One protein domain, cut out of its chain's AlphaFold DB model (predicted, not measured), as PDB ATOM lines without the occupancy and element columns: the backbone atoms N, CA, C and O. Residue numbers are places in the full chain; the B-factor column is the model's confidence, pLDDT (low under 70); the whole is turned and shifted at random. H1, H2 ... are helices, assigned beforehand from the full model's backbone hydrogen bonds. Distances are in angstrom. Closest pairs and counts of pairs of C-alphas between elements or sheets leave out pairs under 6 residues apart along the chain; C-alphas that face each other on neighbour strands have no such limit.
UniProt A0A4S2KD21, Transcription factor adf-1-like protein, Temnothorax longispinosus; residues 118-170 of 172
ATOM      1  N   GLU A 118     226.866 193.556 192.358       64.69
ATOM      2  CA  GLU A 118     226.613 194.224 193.628       64.69
ATOM      3  C   GLU A 118     227.147 195.669 193.647       64.69
ATOM      4  O   GLU A 118     226.508 196.573 194.191       64.69
ATOM      5  N   SER A 119     228.280 195.918 192.985       72.62
ATOM      6  CA  SER A 119     228.875 197.253 192.862       72.62
ATOM      7  C   SER A 119     228.093 198.147 191.898       72.62
ATOM      8  O   SER A 119     227.905 199.335 192.179       72.62
ATOM      9  N   PHE A 120     227.579 197.586 190.798       73.50
ATOM     10  CA  PHE A 120     226.726 198.317 189.857       73.50
ATOM     11  C   PHE A 120     225.411 198.752 190.516       73.50
ATOM     12  O   PHE A 120     225.014 199.915 190.397       73.50
ATOM     13  N   CYS A 121     224.771 197.846 191.262       62.25
ATOM     14  CA  CYS A 121     223.545 198.130 192.002       62.25
ATOM     15  C   CYS A 121     223.758 199.204 193.074       62.25
ATOM     16  O   CYS A 121     222.989 200.157 193.124       62.25
ATOM     17  N   LYS A 122     224.827 199.127 193.879       70.00
ATOM     18  CA  LYS A 122     225.108 200.139 194.917       70.00
ATOM     19  C   LYS A 122     225.391 201.530 194.340       70.00
ATOM     20  O   LYS A 122     224.951 202.521 194.910       70.00
ATOM     21  N   LYS A 123     226.089 201.619 193.202       74.25
ATOM     22  CA  LYS A 123     226.367 202.905 192.533       74.25
ATOM     23  C   LYS A 123     225.127 203.515 191.891       74.25
ATOM     24  O   LYS A 123     224.976 204.734 191.877       74.25
ATOM     25  N   ASN A 124     224.265 202.677 191.322       60.72
ATOM     26  CA  ASN A 124     223.187 203.140 190.458       60.72
ATOM     27  C   ASN A 124     221.802 202.986 191.069       60.72
ATOM     28  O   ASN A 124     220.851 203.335 190.385       60.72
ATOM     29  N   ILE A 125     221.642 202.535 192.315       60.44
ATOM     30  CA  ILE A 125     220.346 202.408 192.998       60.44
ATOM     31  C   ILE A 125     220.395 203.182 194.326       60.44
ATOM     32  O   ILE A 125     220.708 202.636 195.375       60.44
ATOM     33  N   ASP A 126     220.085 204.480 194.278       56.97
ATOM     34  CA  ASP A 126     219.709 205.280 195.453       56.97
ATOM     35  C   ASP A 126     218.315 204.817 195.921       56.97
ATOM     36  O   ASP A 126     217.371 204.856 195.113       56.97
ATOM     37  N   PRO A 127     218.162 204.396 197.187       57.25
ATOM     38  CA  PRO A 127     216.889 203.937 197.740       57.25
ATOM     39  C   PRO A 127     215.837 205.053 197.862       57.25
ATOM     40  O   PRO A 127     214.673 204.770 198.131       57.25
ATOM     41  N   THR A 128     216.222 206.314 197.653       55.50
ATOM     42  CA  THR A 128     215.410 207.482 198.024       55.50
ATOM     43  C   THR A 128     214.487 207.992 196.905       55.50
ATOM     44  O   THR A 128     213.622 208.827 197.153       55.50
ATOM     45  N   VAL A 129     214.620 207.498 195.663       50.66
ATOM     46  CA  VAL A 129     213.834 207.991 194.511       50.66
ATOM     47  C   VAL A 129     213.123 206.834 193.789       50.66
ATOM     48  O   VAL A 129     213.808 206.017 193.164       50.66
ATOM     49  N   PRO A 130     211.774 206.773 193.770       50.03
ATOM     50  CA  PRO A 130     210.993 205.667 193.184       50.03
ATOM     51  C   PRO A 130     211.071 205.490 191.651       50.03
ATOM     52  O   PRO A 130     210.241 204.802 191.066       50.03
ATOM     53  N   ALA A 131     212.039 206.092 190.957       51.69
ATOM     54  CA  ALA A 131     212.052 206.191 189.494       51.69
ATOM     55  C   ALA A 131     213.036 205.238 188.785       51.69
ATOM     56  O   ALA A 131     213.357 205.441 187.614       51.69
ATOM     57  N   ARG A 132     213.539 204.194 189.458       56.06
ATOM     58  CA  ARG A 132     214.624 203.346 188.924       56.06
ATOM     59  C   ARG A 132     214.236 201.997 188.336       56.06
ATOM     60  O   ARG A 132     215.113 201.211 187.986       56.06
ATOM     61  N   ILE A 133     212.944 201.754 188.122       67.81
ATOM     62  CA  ILE A 133     212.519 200.572 187.364       67.81
ATOM     63  C   ILE A 133     213.038 200.633 185.915       67.81
ATOM     64  O   ILE A 133     213.409 199.612 185.352       67.81
ATOM     65  N   GLY A 134     213.155 201.833 185.330       69.44
ATOM     66  CA  GLY A 134     213.565 202.015 183.934       69.44
ATOM     67  C   GLY A 134     214.987 201.530 183.641       69.44
ATOM     68  O   GLY A 134     215.194 200.777 182.695       69.44
ATOM     69  N   SER A 135     215.962 201.901 184.475       73.62
ATOM     70  CA  SER A 135     217.359 201.472 184.305       73.62
ATOM     71  C   SER A 135     217.521 199.961 184.467       73.62
ATOM     72  O   SER A 135     218.260 199.334 183.712       73.62
ATOM     73  N   PHE A 136     216.784 199.366 185.409       75.50
ATOM     74  CA  PHE A 136     216.761 197.921 185.617       75.50
ATOM     75  C   PHE A 136     216.135 197.174 184.429       75.50
ATOM     76  O   PHE A 136     216.686 196.174 183.975       75.50
ATOM     77  N   ILE A 137     215.033 197.691 183.876       79.81
ATOM     78  CA  ILE A 137     214.378 197.131 182.684       79.81
ATOM     79  C   ILE A 137     215.318 197.191 181.472       79.81
ATOM     80  O   ILE A 137     215.463 196.191 180.774       79.81
ATOM     81  N   LEU A 138     216.003 198.319 181.249       73.81
ATOM     82  CA  LEU A 138     216.959 198.468 180.144       73.81
ATOM     83  C   LEU A 138     218.156 197.517 180.278       73.81
ATOM     84  O   LEU A 138     218.596 196.935 179.285       73.81
ATOM     85  N   TYR A 139     218.658 197.327 181.498       79.12
ATOM     86  CA  TYR A 139     219.723 196.366 181.772       79.12
ATOM     87  C   TYR A 139     219.263 194.924 181.514       79.12
ATOM     88  O   TYR A 139     219.916 194.203 180.756       79.12
ATOM     89  N   LEU A 140     218.105 194.523 182.051       79.75
ATOM     90  CA  LEU A 140     217.523 193.203 181.794       79.75
ATOM     91  C   LEU A 140     217.325 192.948 180.299       79.75
ATOM     92  O   LEU A 140     217.659 191.875 179.805       79.75
ATOM     93  N   GLU A 141     216.825 193.939 179.565       77.31
ATOM     94  CA  GLU A 141     216.622 193.834 178.125       77.31
ATOM     95  C   GLU A 141     217.946 193.652 177.366       77.31
ATOM     96  O   GLU A 141     218.009 192.886 176.399       77.31
ATOM     97  N   SER A 142     219.012 194.333 177.799       76.00
ATOM     98  CA  SER A 142     220.343 194.185 177.204       76.00
ATOM     99  C   SER A 142     220.918 192.783 177.425       76.00
ATOM    100  O   SER A 142     221.409 192.173 176.476       76.00
ATOM    101  N   GLU A 143     220.749 192.222 178.623       79.25
ATOM    102  CA  GLU A 143     221.253 190.891 178.967       79.25
ATOM    103  C   GLU A 143     220.434 189.787 178.277       79.25
ATOM    104  O   GLU A 143     220.975 188.818 177.739       79.25
ATOM    105  N   MET A 144     219.112 189.967 178.182       76.31
ATOM    106  CA  MET A 144     218.221 189.037 177.480       76.31
ATOM    107  C   MET A 144     218.508 188.940 175.980       76.31
ATOM    108  O   MET A 144     218.267 187.886 175.392       76.31
ATOM    109  N   ARG A 145     219.053 189.993 175.357       76.75
ATOM    110  CA  ARG A 145     219.459 189.972 173.943       76.75
ATOM    111  C   ARG A 145     220.687 189.102 173.673       76.75
ATOM    112  O   ARG A 145     220.863 188.658 172.541       76.75
ATOM    113  N   VAL A 146     221.520 188.861 174.684       78.88
ATOM    114  CA  VAL A 146     222.733 188.031 174.572       78.88
ATOM    115  C   VAL A 146     222.417 186.550 174.814       78.88
ATOM    116  O   VAL A 146     223.120 185.666 174.322       78.88
ATOM    117  N   LEU A 147     221.331 186.254 175.535       76.94
ATOM    118  CA  LEU A 147     220.906 184.891 175.842       76.94
ATOM    119  C   LEU A 147     220.276 184.185 174.633       76.94
ATOM    120  O   LEU A 147     219.590 184.775 173.800       76.94
ATOM    121  N   SER A 148     220.439 182.861 174.568       84.25
ATOM    122  CA  SER A 148     219.708 182.051 173.593       84.25
ATOM    123  C   SER A 148     218.201 182.110 173.868       84.25
ATOM    124  O   SER A 148     217.761 182.180 175.018       84.25
ATOM    125  N   ASN A 149     217.383 182.000 172.816       78.44
ATOM    126  CA  ASN A 149     215.919 182.026 172.935       78.44
ATOM    127  C   ASN A 149     215.370 181.021 173.968       78.44
ATOM    128  O   ASN A 149     214.350 181.276 174.607       78.44
ATOM    129  N   GLN A 150     216.039 179.879 174.147       81.19
ATOM    130  CA  GLN A 150     215.648 178.867 175.127       81.19
ATOM    131  C   GLN A 150     216.000 179.281 176.565       81.19
ATOM    132  O   GLN A 150     215.182 179.099 177.466       81.19
ATOM    133  N   ALA A 151     217.186 179.858 176.783       79.12
ATOM    134  CA  ALA A 151     217.605 180.369 178.089       79.12
ATOM    135  C   ALA A 151     216.747 181.566 178.520       79.12
ATOM    136  O   ALA A 151     216.290 181.618 179.660       79.12
ATOM    137  N   MET A 152     216.427 182.457 177.578       81.94
ATOM    138  CA  MET A 152     215.546 183.601 177.802       81.94
ATOM    139  C   MET A 152     214.152 183.163 178.275       81.94
ATOM    140  O   MET A 152     213.652 183.663 179.278       81.94
ATOM    141  N   ARG A 153     213.532 182.177 177.611       80.44
ATOM    142  CA  ARG A 153     212.211 181.651 178.014       80.44
ATOM    143  C   ARG A 153     212.230 181.014 179.404       80.44
ATOM    144  O   ARG A 153     211.277 181.191 180.159       80.44
ATOM    145  N   LYS A 154     213.303 180.293 179.751       85.06
ATOM    146  CA  LYS A 154     213.481 179.719 181.096       85.06
ATOM    147  C   LYS A 154     213.626 180.808 182.162       85.06
ATOM    148  O   LYS A 154     213.017 180.689 183.219       85.06
ATOM    149  N   LEU A 155     214.388 181.864 181.873       83.56
ATOM    150  CA  LEU A 155     214.580 182.991 182.785       83.56
ATOM    151  C   LEU A 155     213.272 183.753 183.028       83.56
ATOM    152  O   LEU A 155     212.911 183.962 184.180       83.56
ATOM    153  N   ILE A 156     212.530 184.088 181.965       84.88
ATOM    154  CA  ILE A 156     211.217 184.744 182.080       84.88
ATOM    155  C   ILE A 156     210.283 183.902 182.949       84.88
ATOM    156  O   ILE A 156     209.700 184.422 183.892       84.88
ATOM    157  N   ARG A 157     210.189 182.594 182.676       84.44
ATOM    158  CA  ARG A 157     209.345 181.686 183.458       84.44
ATOM    159  C   ARG A 157     209.717 181.697 184.944       84.44
ATOM    160  O   ARG A 157     208.829 181.797 185.778       84.44
ATOM    161  N   LYS A 158     211.014 181.665 185.261       86.06
ATOM    162  CA  LYS A 158     211.509 181.695 186.644       86.06
ATOM    163  C   LYS A 158     211.210 183.024 187.348       86.06
ATOM    164  O   LYS A 158     210.861 183.017 188.522       86.06
ATOM    165  N   ILE A 159     211.315 184.150 186.635       84.75
ATOM    166  CA  ILE A 159     210.940 185.472 187.161       84.75
ATOM    167  C   ILE A 159     209.434 185.517 187.444       84.75
ATOM    168  O   ILE A 159     209.037 185.935 188.526       84.75
ATOM    169  N   THR A 160     208.598 185.043 186.516       84.94
ATOM    170  CA  THR A 160     207.143 184.990 186.705       84.94
ATOM    171  C   THR A 160     206.759 184.112 187.896       84.94
ATOM    172  O   THR A 160     205.971 184.539 188.731       84.94
ATOM    173  N   GLU A 161     207.339 182.913 188.006       84.69
ATOM    174  CA  GLU A 161     207.086 181.991 189.122       84.69
ATOM    175  C   GLU A 161     207.505 182.610 190.469       84.69
ATOM    176  O   GLU A 161     206.737 182.564 191.427       84.69
ATOM    177  N   SER A 162     208.664 183.277 190.528       82.50
ATOM    178  CA  SER A 162     209.128 183.971 191.735       82.50
ATOM    179  C   SER A 162     208.234 185.153 192.122       82.50
ATOM    180  O   SER A 162     208.003 185.369 193.306       82.50
ATOM    181  N   LEU A 163     207.716 185.914 191.153       78.12
ATOM    182  CA  LEU A 163     206.806 187.033 191.424       78.12
ATOM    183  C   LEU A 163     205.437 186.566 191.927       78.12
ATOM    184  O   LEU A 163     204.818 187.264 192.724       78.12
ATOM    185  N   MET A 164     204.973 185.396 191.482       78.50
ATOM    186  CA  MET A 164     203.728 184.801 191.975       78.50
ATOM    187  C   MET A 164     203.878 184.265 193.404       78.50
ATOM    188  O   MET A 164     202.978 184.458 194.208       78.50
ATOM    189  N   GLN A 165     205.023 183.667 193.748       72.25
ATOM    190  CA  GLN A 165     205.282 183.153 195.103       72.25
ATOM    191  C   GLN A 165     205.398 184.259 196.163       72.25
ATOM    192  O   GLN A 165     204.976 184.069 197.297       72.25
ATOM    193  N   VAL A 166     205.914 185.436 195.798       58.62
ATOM    194  CA  VAL A 166     206.035 186.577 196.726       58.62
ATOM    195  C   VAL A 166     204.665 187.127 197.164       58.62
ATOM    196  O   VAL A 166     204.580 187.773 198.204       58.62
ATOM    197  N   GLN A 167     203.581 186.860 196.425       55.84
ATOM    198  CA  GLN A 167     202.241 187.289 196.844       55.84
ATOM    199  C   GLN A 167     201.666 186.445 197.992       55.84
ATOM    200  O   GLN A 167     200.904 186.986 198.793       55.84
ATOM    201  N   ASP A 168     202.076 185.183 198.135       52.91
ATOM    202  CA  ASP A 168     201.523 184.277 199.149       52.91
ATOM    203  C   ASP A 168     202.133 184.485 200.552       52.91
ATOM    204  O   ASP A 168     201.466 184.231 201.551       52.91
ATOM    205  N   GLU A 169     203.358 185.014 200.662       53.75
ATOM    206  CA  GLU A 169     204.019 185.245 201.964       53.75
ATOM    207  C   GLU A 169     203.680 186.599 202.616       53.75
ATOM    208  O   GLU A 169     204.097 186.878 203.737       53.75
ATOM    209  N   SER A 170     202.899 187.451 201.946       52.91
ATOM    210  CA  SER A 170     202.490 188.765 202.474       52.91
ATOM    211  C   SER A 170     201.163 188.752 203.256       52.91
ATOM    212  O   SER A 170     200.639 189.812 203.594       52.91
TER     213      SER A 170
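What this domain is: This is residues 118 to 170 of the 172 residues of the protein "Transcription factor adf-1-like protein" of Temnothorax longispinosus (UniProt A0A4S2KD21). Two helices, the long H3 and the shorter H2, come together near their linked ends as an open V, and a small third helix, H1, lies off to one side near the open end of H2, on a loop that folds back from it. The arm of the V made by H3 sticks out over residues 157 to 170, and contacts between the parts are few. The printed part has 53 residues with three named helices, H1, H2 and H3 along the chain, and no named strand; the class is all helix. The whole is loose, with a radius of gyration of the C-alphas of 13.7 A, and only just flat, spanning 35 by 33 by 18 A.

How they stand to each other: H3, residues 149 to 168, is close to but not clearly touching H2, residues 133 to 146. Their closest C-alphas, those of Met 144 and Met 152, are 6.1 A apart. The two run opposite ways at a shallow tilt of 34 degrees, only just short of steep, with centres 15.3 A apart. H1, residues 118 to 124, is apart from H2 and from H3. Every O i to N i+4 pair is within hydrogen-bond range in H1, against 9 of 10 in H2 and 14 of 16 in H3.

Where its parts are: H3 is 30.0 A long, from C-alpha 149 at (215.919, 182.026, 172.935) to C-alpha 168 at (201.523, 184.277, 199.149). H2 is 20.6 A long. H1 is 10.1 A long and begins at C-alpha 118 at (226.613, 194.224, 193.628).

The domain as a whole: The two C-alphas farthest apart, those of Thr 128 and Gln 150, are 36.6 A apart. The printed part has no cut. The link from H2 to H3 is tight, and that from H1 to H2 is short, with residues 126 to 131 standing free. The mean pLDDT of the printed part is 71.8, and it is under 70 at residues 118, 121, 124 to 134 and 166 to 170.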